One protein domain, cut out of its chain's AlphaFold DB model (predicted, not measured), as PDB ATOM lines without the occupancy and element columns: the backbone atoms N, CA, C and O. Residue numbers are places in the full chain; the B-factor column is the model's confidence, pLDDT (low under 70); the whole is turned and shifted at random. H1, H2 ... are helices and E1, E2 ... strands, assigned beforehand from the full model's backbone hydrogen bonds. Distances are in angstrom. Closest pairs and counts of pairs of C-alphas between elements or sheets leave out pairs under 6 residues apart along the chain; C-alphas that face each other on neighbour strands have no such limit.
ATOM      1  N   GLN A   8      31.108 -15.172  34.473       86.81
ATOM      2  CA  GLN A   8      31.259 -13.993  33.657       86.81
ATOM      3  C   GLN A   8      31.499 -14.420  32.219       86.81
ATOM      4  O   GLN A   8      32.019 -15.495  31.936       86.81
ATOM      5  N   CYS A   9      31.049 -13.571  31.310       88.44
ATOM      6  CA  CYS A   9      31.246 -13.759  29.888       88.44
ATOM      7  C   CYS A   9      32.205 -12.675  29.438       88.44
ATOM      8  O   CYS A   9      31.997 -11.498  29.744       88.44
ATOM      9  N   ASP A  10      33.238 -13.066  28.714       89.56
ATOM     10  CA  ASP A  10      34.069 -12.120  27.999       89.56
ATOM     11  C   ASP A  10      33.218 -11.357  26.972       89.56
ATOM     12  O   ASP A  10      32.397 -11.943  26.264       89.56
ATOM     13  N   THR A  11      33.369 -10.039  26.907       83.25
ATOM     14  CA  THR A  11      32.528  -9.193  26.048       83.25
ATOM     15  C   THR A  11      32.870  -9.321  24.568       83.25
ATOM     16  O   THR A  11      32.026  -9.000  23.734       83.25
ATOM     17  N   VAL A  12      34.077  -9.793  24.237       85.25
ATOM     18  CA  VAL A  12      34.563  -9.906  22.857       85.25
ATOM     19  C   VAL A  12      34.442 -11.345  22.371       85.25
ATOM     20  O   VAL A  12      33.785 -11.618  21.372       85.25
ATOM     21  N   SER A  13      35.049 -12.277  23.099       86.00
ATOM     22  CA  SER A  13      35.117 -13.688  22.703       86.00
ATOM     23  C   SER A  13      33.895 -14.500  23.123       86.00
ATOM     24  O   SER A  13      33.736 -15.632  22.676       86.00
ATOM     25  N   GLN A  14      33.043 -13.945  23.993       89.31
ATOM     26  CA  GLN A  14      31.949 -14.654  24.660       89.31
ATOM     27  C   GLN A  14      32.406 -15.830  25.532       89.31
ATOM     28  O   GLN A  14      31.553 -16.549  26.041       89.31
ATOM     29  N   ALA A  15      33.709 -16.038  25.745       90.81
ATOM     30  CA  ALA A  15      34.207 -17.112  26.596       90.81
ATOM     31  C   ALA A  15      33.632 -16.980  28.013       90.81
ATOM     32  O   ALA A  15      33.632 -15.891  28.595       90.81
ATOM     33  N   ALA A  16      33.106 -18.077  28.549       91.12
ATOM     34  CA  ALA A  16      32.560 -18.138  29.892       91.12
ATOM     35  C   ALA A  16      33.680 -18.478  30.878       91.12
ATOM     36  O   ALA A  16      34.419 -19.437  30.681       91.12
ATOM     37  N   TRP A  17      33.788 -17.716  31.958       89.81
ATOM     38  CA  TRP A  17      34.835 -17.864  32.965       89.81
ATOM     39  C   TRP A  17      34.295 -17.554  34.359       89.81
ATOM     40  O   TRP A  17      33.232 -16.956  34.515       89.81
ATOM     41  N   VAL A  18      35.017 -17.973  35.391       87.38
ATOM     42  CA  VAL A  18      34.717 -17.679  36.801       87.38
ATOM     43  C   VAL A  18      35.983 -17.207  37.508       87.38
ATOM     44  O   VAL A  18      37.084 -17.451  37.026       87.38
ATOM     45  N   ILE A  19      35.833 -16.543  38.654       85.44
ATOM     46  CA  ILE A  19      36.958 -16.328  39.572       85.44
ATOM     47  C   ILE A  19      37.003 -17.487  40.568       85.44
ATOM     48  O   ILE A  19      36.010 -17.726  41.259       85.44
ATOM     49  N   ARG A  20      38.139 -18.182  40.659       80.06
ATOM     50  CA  ARG A  20      38.455 -19.159  41.714       80.06
ATOM     51  C   ARG A  20      39.759 -18.746  42.379       80.06
ATOM     52  O   ARG A  20      40.705 -18.422  41.678       80.06
ATOM     53  N   ASP A  21      39.768 -18.669  43.707       82.62
ATOM     54  CA  ASP A  21      40.945 -18.261  44.499       82.62
ATOM     55  C   ASP A  21      41.600 -16.935  44.054       82.62
ATOM     56  O   ASP A  21      42.790 -16.705  44.237       82.62
ATOM     57  N   GLY A  22      40.806 -16.022  43.481       84.62
ATOM     58  CA  GLY A  22      41.285 -14.741  42.949       84.62
ATOM     59  C   GLY A  22      41.781 -14.792  41.500       84.62
ATOM     60  O   GLY A  22      42.041 -13.741  40.920       84.62
ATOM     61  N   GLU A  23      41.829 -15.972  40.883       87.75
ATOM     62  CA  GLU A  23      42.262 -16.171  39.503       87.75
ATOM     63  C   GLU A  23      41.084 -16.397  38.552       87.75
ATOM     64  O   GLU A  23      40.077 -17.024  38.889       87.75
ATOM     65  N   ARG A  24      41.213 -15.882  37.324       88.44
ATOM     66  CA  ARG A  24      40.266 -16.158  36.241       88.44
ATOM     67  C   ARG A  24      40.509 -17.569  35.720       88.44
ATOM     68  O   ARG A  24      41.558 -17.846  35.153       88.44
ATOM     69  N   VAL A  25      39.496 -18.416  35.847       87.31
ATOM     70  CA  VAL A  25      39.489 -19.779  35.318       87.31
ATOM     71  C   VAL A  25      38.417 -19.875  34.243       87.31
ATOM     72  O   VAL A  25      37.234 -19.632  34.508       87.31
ATOM     73  N   ASP A  26      38.828 -20.217  33.025       89.25
ATOM     74  CA  ASP A  26      37.893 -20.441  31.928       89.25
ATOM     75  C   ASP A  26      37.063 -21.702  32.188       89.25
ATOM     76  O   ASP A  26      37.542 -22.729  32.680       89.25
ATOM     77  N   LEU A  27      35.772 -21.609  31.887       88.31
ATOM     78  CA  LEU A  27      34.855 -22.712  32.082       88.31
ATOM     79  C   LEU A  27      34.968 -23.694  30.932       88.31
ATOM     80  O   LEU A  27      34.863 -23.332  29.764       88.31
ATOM     81  N   GLN A  28      35.073 -24.964  31.289       89.50
ATOM     82  CA  GLN A  28      35.093 -26.062  30.341       89.50
ATOM     83  C   GLN A  28      34.206 -27.202  30.824       89.50
ATOM     84  O   GLN A  28      34.069 -27.425  32.028       89.50
ATOM     85  N   ILE A  29      33.621 -27.930  29.877       85.88
ATOM     86  CA  ILE A  29      32.910 -29.185  30.119       85.88
ATOM     87  C   ILE A  29      33.548 -30.270  29.262       85.88
ATOM     88  O   ILE A  29      33.678 -30.101  28.056       85.88
ATOM     89  N   ASN A  30      33.948 -31.393  29.857       84.94
ATOM     90  CA  ASN A  30      34.597 -32.483  29.114       84.94
ATOM     91  C   ASN A  30      35.759 -31.996  28.213       84.94
ATOM     92  O   ASN A  30      35.856 -32.424  27.068       84.94
ATOM     93  N   HIS A  31      36.596 -31.075  28.712       86.38
ATOM     94  CA  HIS A  31      37.699 -30.429  27.973       86.38
ATOM     95  C   HIS A  31      37.293 -29.510  26.811       86.38
ATOM     96  O   HIS A  31      38.148 -29.083  26.045       86.38
ATOM     97  N   LEU A  32      36.009 -29.176  26.685       90.94
ATOM     98  CA  LEU A  32      35.525 -28.216  25.701       90.94
ATOM     99  C   LEU A  32      35.258 -26.864  26.374       90.94
ATOM    100  O   LEU A  32      34.465 -26.831  27.327       90.94
ATOM    101  N   PRO A  33      35.857 -25.759  25.899       91.44
ATOM    102  CA  PRO A  33      35.588 -24.424  26.419       91.44
ATOM    103  C   PRO A  33      34.120 -24.031  26.243       91.44
ATOM    104  O   PRO A  33      33.482 -24.318  25.223       91.44
ATOM    105  N   LEU A  34      33.576 -23.364  27.261       92.25
ATOM    106  CA  LEU A  34      32.212 -22.853  27.270       92.25
ATOM    107  C   LEU A  34      32.170 -21.395  26.822       92.25
ATOM    108  O   LEU A  34      32.955 -20.563  27.265       92.25
ATOM    109  N   TYR A  35      31.174 -21.076  26.004       91.88
ATOM    110  CA  TYR A  35      30.905 -19.737  25.496       91.88
ATOM    111  C   TYR A  35      29.477 -19.326  25.829       91.88
ATOM    112  O   TYR A  35      28.549 -20.126  25.745       91.88
ATOM    113  N   CYS A  36      29.283 -18.071  26.196       90.19
ATOM    114  CA  CYS A  36      27.977 -17.497  26.446       90.19
ATOM    115  C   CYS A  36      27.248 -17.231  25.129       90.19
ATOM    116  O   CYS A  36      27.707 -16.461  24.293       90.19
ATOM    117  N   SER A  37      26.068 -17.824  24.977       87.75
ATOM    118  CA  SER A  37      25.211 -17.669  23.803       87.75
ATOM    119  C   SER A  37      23.808 -17.285  24.272       87.75
ATOM    120  O   SER A  37      22.956 -18.123  24.584       87.75
ATOM    121  N   GLY A  38      23.590 -15.975  24.435       85.12
ATOM    122  CA  GLY A  38      22.348 -15.415  24.974       85.12
ATOM    123  C   GLY A  38      22.033 -15.920  26.388       85.12
ATOM    124  O   GLY A  38      22.700 -15.552  27.353       85.12
ATOM    125  N   TYR A  39      20.991 -16.750  26.516       81.62
ATOM    126  CA  TYR A  39      20.556 -17.352  27.789       81.62
ATOM    127  C   TYR A  39      21.152 -18.746  28.052       81.62
ATOM    128  O   TYR A  39      20.847 -19.362  29.076       81.62
ATOM    129  N   ARG A  40      21.959 -19.261  27.121       88.50
ATOM    130  CA  ARG A  40      22.568 -20.594  27.155       88.50
ATOM    131  C   ARG A  40      24.090 -20.499  27.090       88.50
ATOM    132  O   ARG A  40      24.661 -19.422  26.924       88.50
ATOM    133  N   PHE A  41      24.723 -21.657  27.204       90.62
ATOM    134  CA  PHE A  41      26.149 -21.851  27.024       90.62
ATOM    135  C   PHE A  41      26.404 -22.841  25.894       90.62
ATOM    136  O   PHE A  41      25.642 -23.785  25.691       90.62
ATOM    137  N   GLU A  42      27.483 -22.633  25.164       93.38
ATOM    138  CA  GLU A  42      27.912 -23.478  24.060       93.38
ATOM    139  C   GLU A  42      29.288 -24.037  24.377       93.38
ATOM    140  O   GLU A  42      30.236 -23.280  24.544       93.38
ATOM    141  N   ALA A  43      29.396 -25.358  24.448       92.94
ATOM    142  CA  ALA A  43      30.676 -26.039  24.414       92.94
ATOM    143  C   ALA A  43      31.130 -26.097  22.958       92.94
ATOM    144  O   ALA A  43      30.455 -26.717  22.123       92.94
ATOM    145  N   ARG A  44      32.236 -25.423  22.656       92.56
ATOM    146  CA  ARG A  44      32.819 -25.401  21.313       92.56
ATOM    147  C   ARG A  44      34.135 -26.167  21.310       92.56
ATOM    148  O   ARG A  44      34.803 -26.233  22.336       92.56
ATOM    149  N   ASP A  45      34.462 -26.784  20.184       89.81
ATOM    150  CA  ASP A  45      35.792 -27.356  19.959       89.81
ATOM    151  C   ASP A  45      36.800 -26.283  19.512       89.81
ATOM    152  O   ASP A  45      36.440 -25.117  19.329       89.81
ATOM    153  N   ASP A  46      38.058 -26.680  19.309       85.44
ATOM    154  CA  ASP A  46      39.137 -25.783  18.864       85.44
ATOM    155  C   ASP A  46      38.886 -25.162  17.477       85.44
ATOM    156  O   ASP A  46      39.460 -24.128  17.140       85.44
ATOM    157  N   ALA A  47      37.999 -25.756  16.670       89.69
ATOM    158  CA  ALA A  47      37.562 -25.201  15.391       89.69
ATOM    159  C   ALA A  47      36.396 -24.201  15.546       89.69
ATOM    160  O   ALA A  47      35.891 -23.675  14.552       89.69
ATOM    161  N   GLY A  48      35.942 -23.942  16.777       85.44
ATOM    162  CA  GLY A  48      34.822 -23.057  17.089       85.44
ATOM    163  C   GLY A  48      33.450 -23.669  16.801       85.44
ATOM    164  O   GLY A  48      32.437 -22.970  16.882       85.44
ATOM    165  N   LYS A  49      33.376 -24.965  16.475       91.31
ATOM    166  CA  LYS A  49      32.111 -25.643  16.199       91.31
ATOM    167  C   LYS A  49      31.414 -25.976  17.510       91.31
ATOM    168  O   LYS A  49      31.999 -26.569  18.412       91.31
ATOM    169  N   VAL A  50      30.127 -25.640  17.599       91.19
ATOM    170  CA  VAL A  50      29.290 -26.011  18.747       91.19
ATOM    171  C   VAL A  50      29.123 -27.527  18.769       91.19
ATOM    172  O   VAL A  50      28.457 -28.104  17.912       91.19
ATOM    173  N   GLN A  51      29.716 -28.160  19.773       92.69
ATOM    174  CA  GLN A  51      29.571 -29.589  20.033       92.69
ATOM    175  C   GLN A  51      28.380 -29.859  20.952       92.69
ATOM    176  O   GLN A  51      27.707 -30.883  20.831       92.69
ATOM    177  N   ARG A  52      28.087 -28.933  21.874       90.06
ATOM    178  CA  ARG A  52      26.970 -29.080  22.810       90.06
ATOM    179  C   ARG A  52      26.423 -27.734  23.258       90.06
ATOM    180  O   ARG A  52      27.182 -26.820  23.556       90.06
ATOM    181  N   GLN A  53      25.103 -27.645  23.383       90.94
ATOM    182  CA  GLN A  53      24.448 -26.544  24.086       90.94
ATOM    183  C   GLN A  53      24.082 -26.975  25.503       90.94
ATOM    184  O   GLN A  53      23.618 -28.096  25.726       90.94
ATOM    185  N   LEU A  54      24.281 -26.075  26.453       88.94
ATOM    186  CA  LEU A  54      23.976 -26.267  27.858       88.94
ATOM    187  C   LEU A  54      23.094 -25.128  28.339       88.94
ATOM    188  O   LEU A  54      23.327 -23.953  28.054       88.94
ATOM    189  N   ASP A  55      22.079 -25.479  29.106       88.50
ATOM    190  CA  ASP A  55      21.363 -24.511  29.908       88.50
ATOM    191  C   ASP A  55      22.170 -24.156  31.171       88.50
ATOM    192  O   ASP A  55      23.140 -24.816  31.559       88.50
ATOM    193  N   LYS A  56      21.737 -23.086  31.834       82.56
ATOM    194  CA  LYS A  56      22.363 -22.564  33.049       82.56
ATOM    195  C   LYS A  56      22.431 -23.589  34.189       82.56
ATOM    196  O   LYS A  56      23.400 -23.576  34.942       82.56
ATOM    197  N   TYR A  57      21.427 -24.454  34.330       84.38
ATOM    198  CA  TYR A  57      21.387 -25.463  35.386       84.38
ATOM    199  C   TYR A  57      22.375 -26.600  35.108       84.38
ATOM    200  O   TYR A  57      23.077 -27.036  36.017       84.38
ATOM    201  N   SER A  58      22.513 -27.013  33.848       86.25
ATOM    202  CA  SER A  58      23.531 -27.985  33.433       86.25
ATOM    203  C   SER A  58      24.956 -27.485  33.699       86.25
ATOM    204  O   SER A  58      25.783 -28.227  34.233       86.25
ATOM    205  N   VAL A  59      25.245 -26.213  33.389       84.69
ATOM    206  CA  VAL A  59      26.545 -25.595  33.715       84.69
ATOM    207  C   VAL A  59      26.748 -25.519  35.226       84.69
ATOM    208  O   VAL A  59      27.821 -25.855  35.719       84.69
ATOM    209  N   TYR A  60      25.706 -25.153  35.971       80.12
ATOM    210  CA  TYR A  60      25.744 -25.128  37.431       80.12
ATOM    211  C   TYR A  60      26.083 -26.498  38.032       80.12
ATOM    212  O   TYR A  60      27.014 -26.597  38.826       80.12
ATOM    213  N   GLN A  61      25.395 -27.566  37.620       83.38
ATOM    214  CA  GLN A  61      25.692 -28.912  38.109       83.38
ATOM    215  C   GLN A  61      27.124 -29.339  37.790       83.38
ATOM    216  O   GLN A  61      27.762 -30.009  38.603       83.38
ATOM    217  N   HIS A  62      27.634 -28.956  36.617       81.12
ATOM    218  CA  HIS A  62      29.015 -29.238  36.257       81.12
ATOM    219  C   HIS A  62      29.993 -28.514  37.186       81.12
ATOM    220  O   HIS A  62      30.912 -29.140  37.707       81.12
ATOM    221  N   LEU A  63      29.754 -27.231  37.467       77.81
ATOM    222  CA  LEU A  63      30.599 -26.441  38.361       77.81
ATOM    223  C   LEU A  63      30.585 -26.950  39.798       77.81
ATOM    224  O   LEU A  63      31.646 -27.086  40.396       77.81
ATOM    225  N   SER A  64      29.411 -27.289  40.334       76.12
ATOM    226  CA  SER A  64      29.294 -27.863  41.679       76.12
ATOM    227  C   SER A  64      29.991 -29.219  41.806       76.12
ATOM    228  O   SER A  64      30.410 -29.590  42.898       76.12
ATOM    229  N   ARG A  65      30.109 -29.970  40.704       74.38
ATOM    230  CA  ARG A  65      30.828 -31.251  40.657       74.38
ATOM    231  C   ARG A  65      32.335 -31.103  40.506       74.38
ATOM    232  O   ARG A  65      33.049 -32.019  40.896       74.38
ATOM    233  N   GLN A  66      32.822 -29.982  39.979       64.88
ATOM    234  CA  GLN A  66      34.249 -29.649  39.934       64.88
ATOM    235  C   GLN A  66      34.756 -29.200  41.318       64.88
ATOM    236  O   GLN A  66      35.402 -28.155  41.431       64.88
TER     237      GLN A  66
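This is residues 8 to 66 of the 68 residues of an uncharacterized protein of Klebsiella variicola (UniProt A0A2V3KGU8). A small antiparallel sheet of three strands, E3 E4 E5, has a two-stranded hairpin, E1 and E2, running off from its E3 edge and a closing helix, H1, rising from over one face. The hairpin and the helix reach away from the sheet as two separate arms, with the first residues of each, near Ala 16 and Lys 56, nearest to the sheet. The printed part has 59 residues, with five named strands and then one named helix along the chain, and its class is mixed, helices and strands. Both sheets, E3 - E4 - E5 and E1 - E2, are antiparallel. The whole is compact, with a radius of gyration of the C-alphas of 10.8 A and spans of 30 by 24 by 21 A.

Residues 8 to 9 pair, antiparallel, with residues 16 to 17 of E1, the strand of residues 16 to 20. E1 forms a hairpin with E2, residues 23 to 26; N 18 and O 25 are 2.9 A apart, within hydrogen-bond range. The closest C-alphas of E1 and E3, residues 32 to 37, are those of Ala 16 and Tyr 35, 5.0 A apart. E3 and E4, residues 40 to 44, form a hairpin at 144 degrees between directions, with N 35 and O 42 at 2.8 A. E4 and E5, residues 50 to 54, form another at 151 degrees, with N 43 and O 52 at 2.8 A. E3 E4 E5 are a meander, each strand the antiparallel neighbour of the one before, and their sheet is strongly twisted, but only just, with C-alphas up to 4.3 A off its best plane. H1, residues 56 to 65, is on this sheet at a height over the sheet of 11.1 A and stands up from it at 47 degrees. The closest C-alphas of H1 and E4 are those of Lys 56 and Arg 40, 6.2 A apart. H1 is apart from E1 and E2. In H1 every O i to N i+4 pair is within hydrogen-bond range.

E1 begins at C-alpha 16, (32.560, -18.138, 29.892), and measures 13.2 A; E2 measures 9.7 A. E3 is 14.9 A long, E4 12.7 A and E5 10.6 A, beginning at C-alpha 50, (29.290, -26.011, 18.747). H1 is 14.3 A long and ends at C-alpha 65, (30.828, -31.251, 40.657).

The two C-alphas farthest apart are those of Asp 21 and Lys 49, at 30.6 A. The printed part has no cut, and the five links between its named elements are tight. The mean pLDDT of the printed part is 86.7, and residue 66 is the one printed residue under 70.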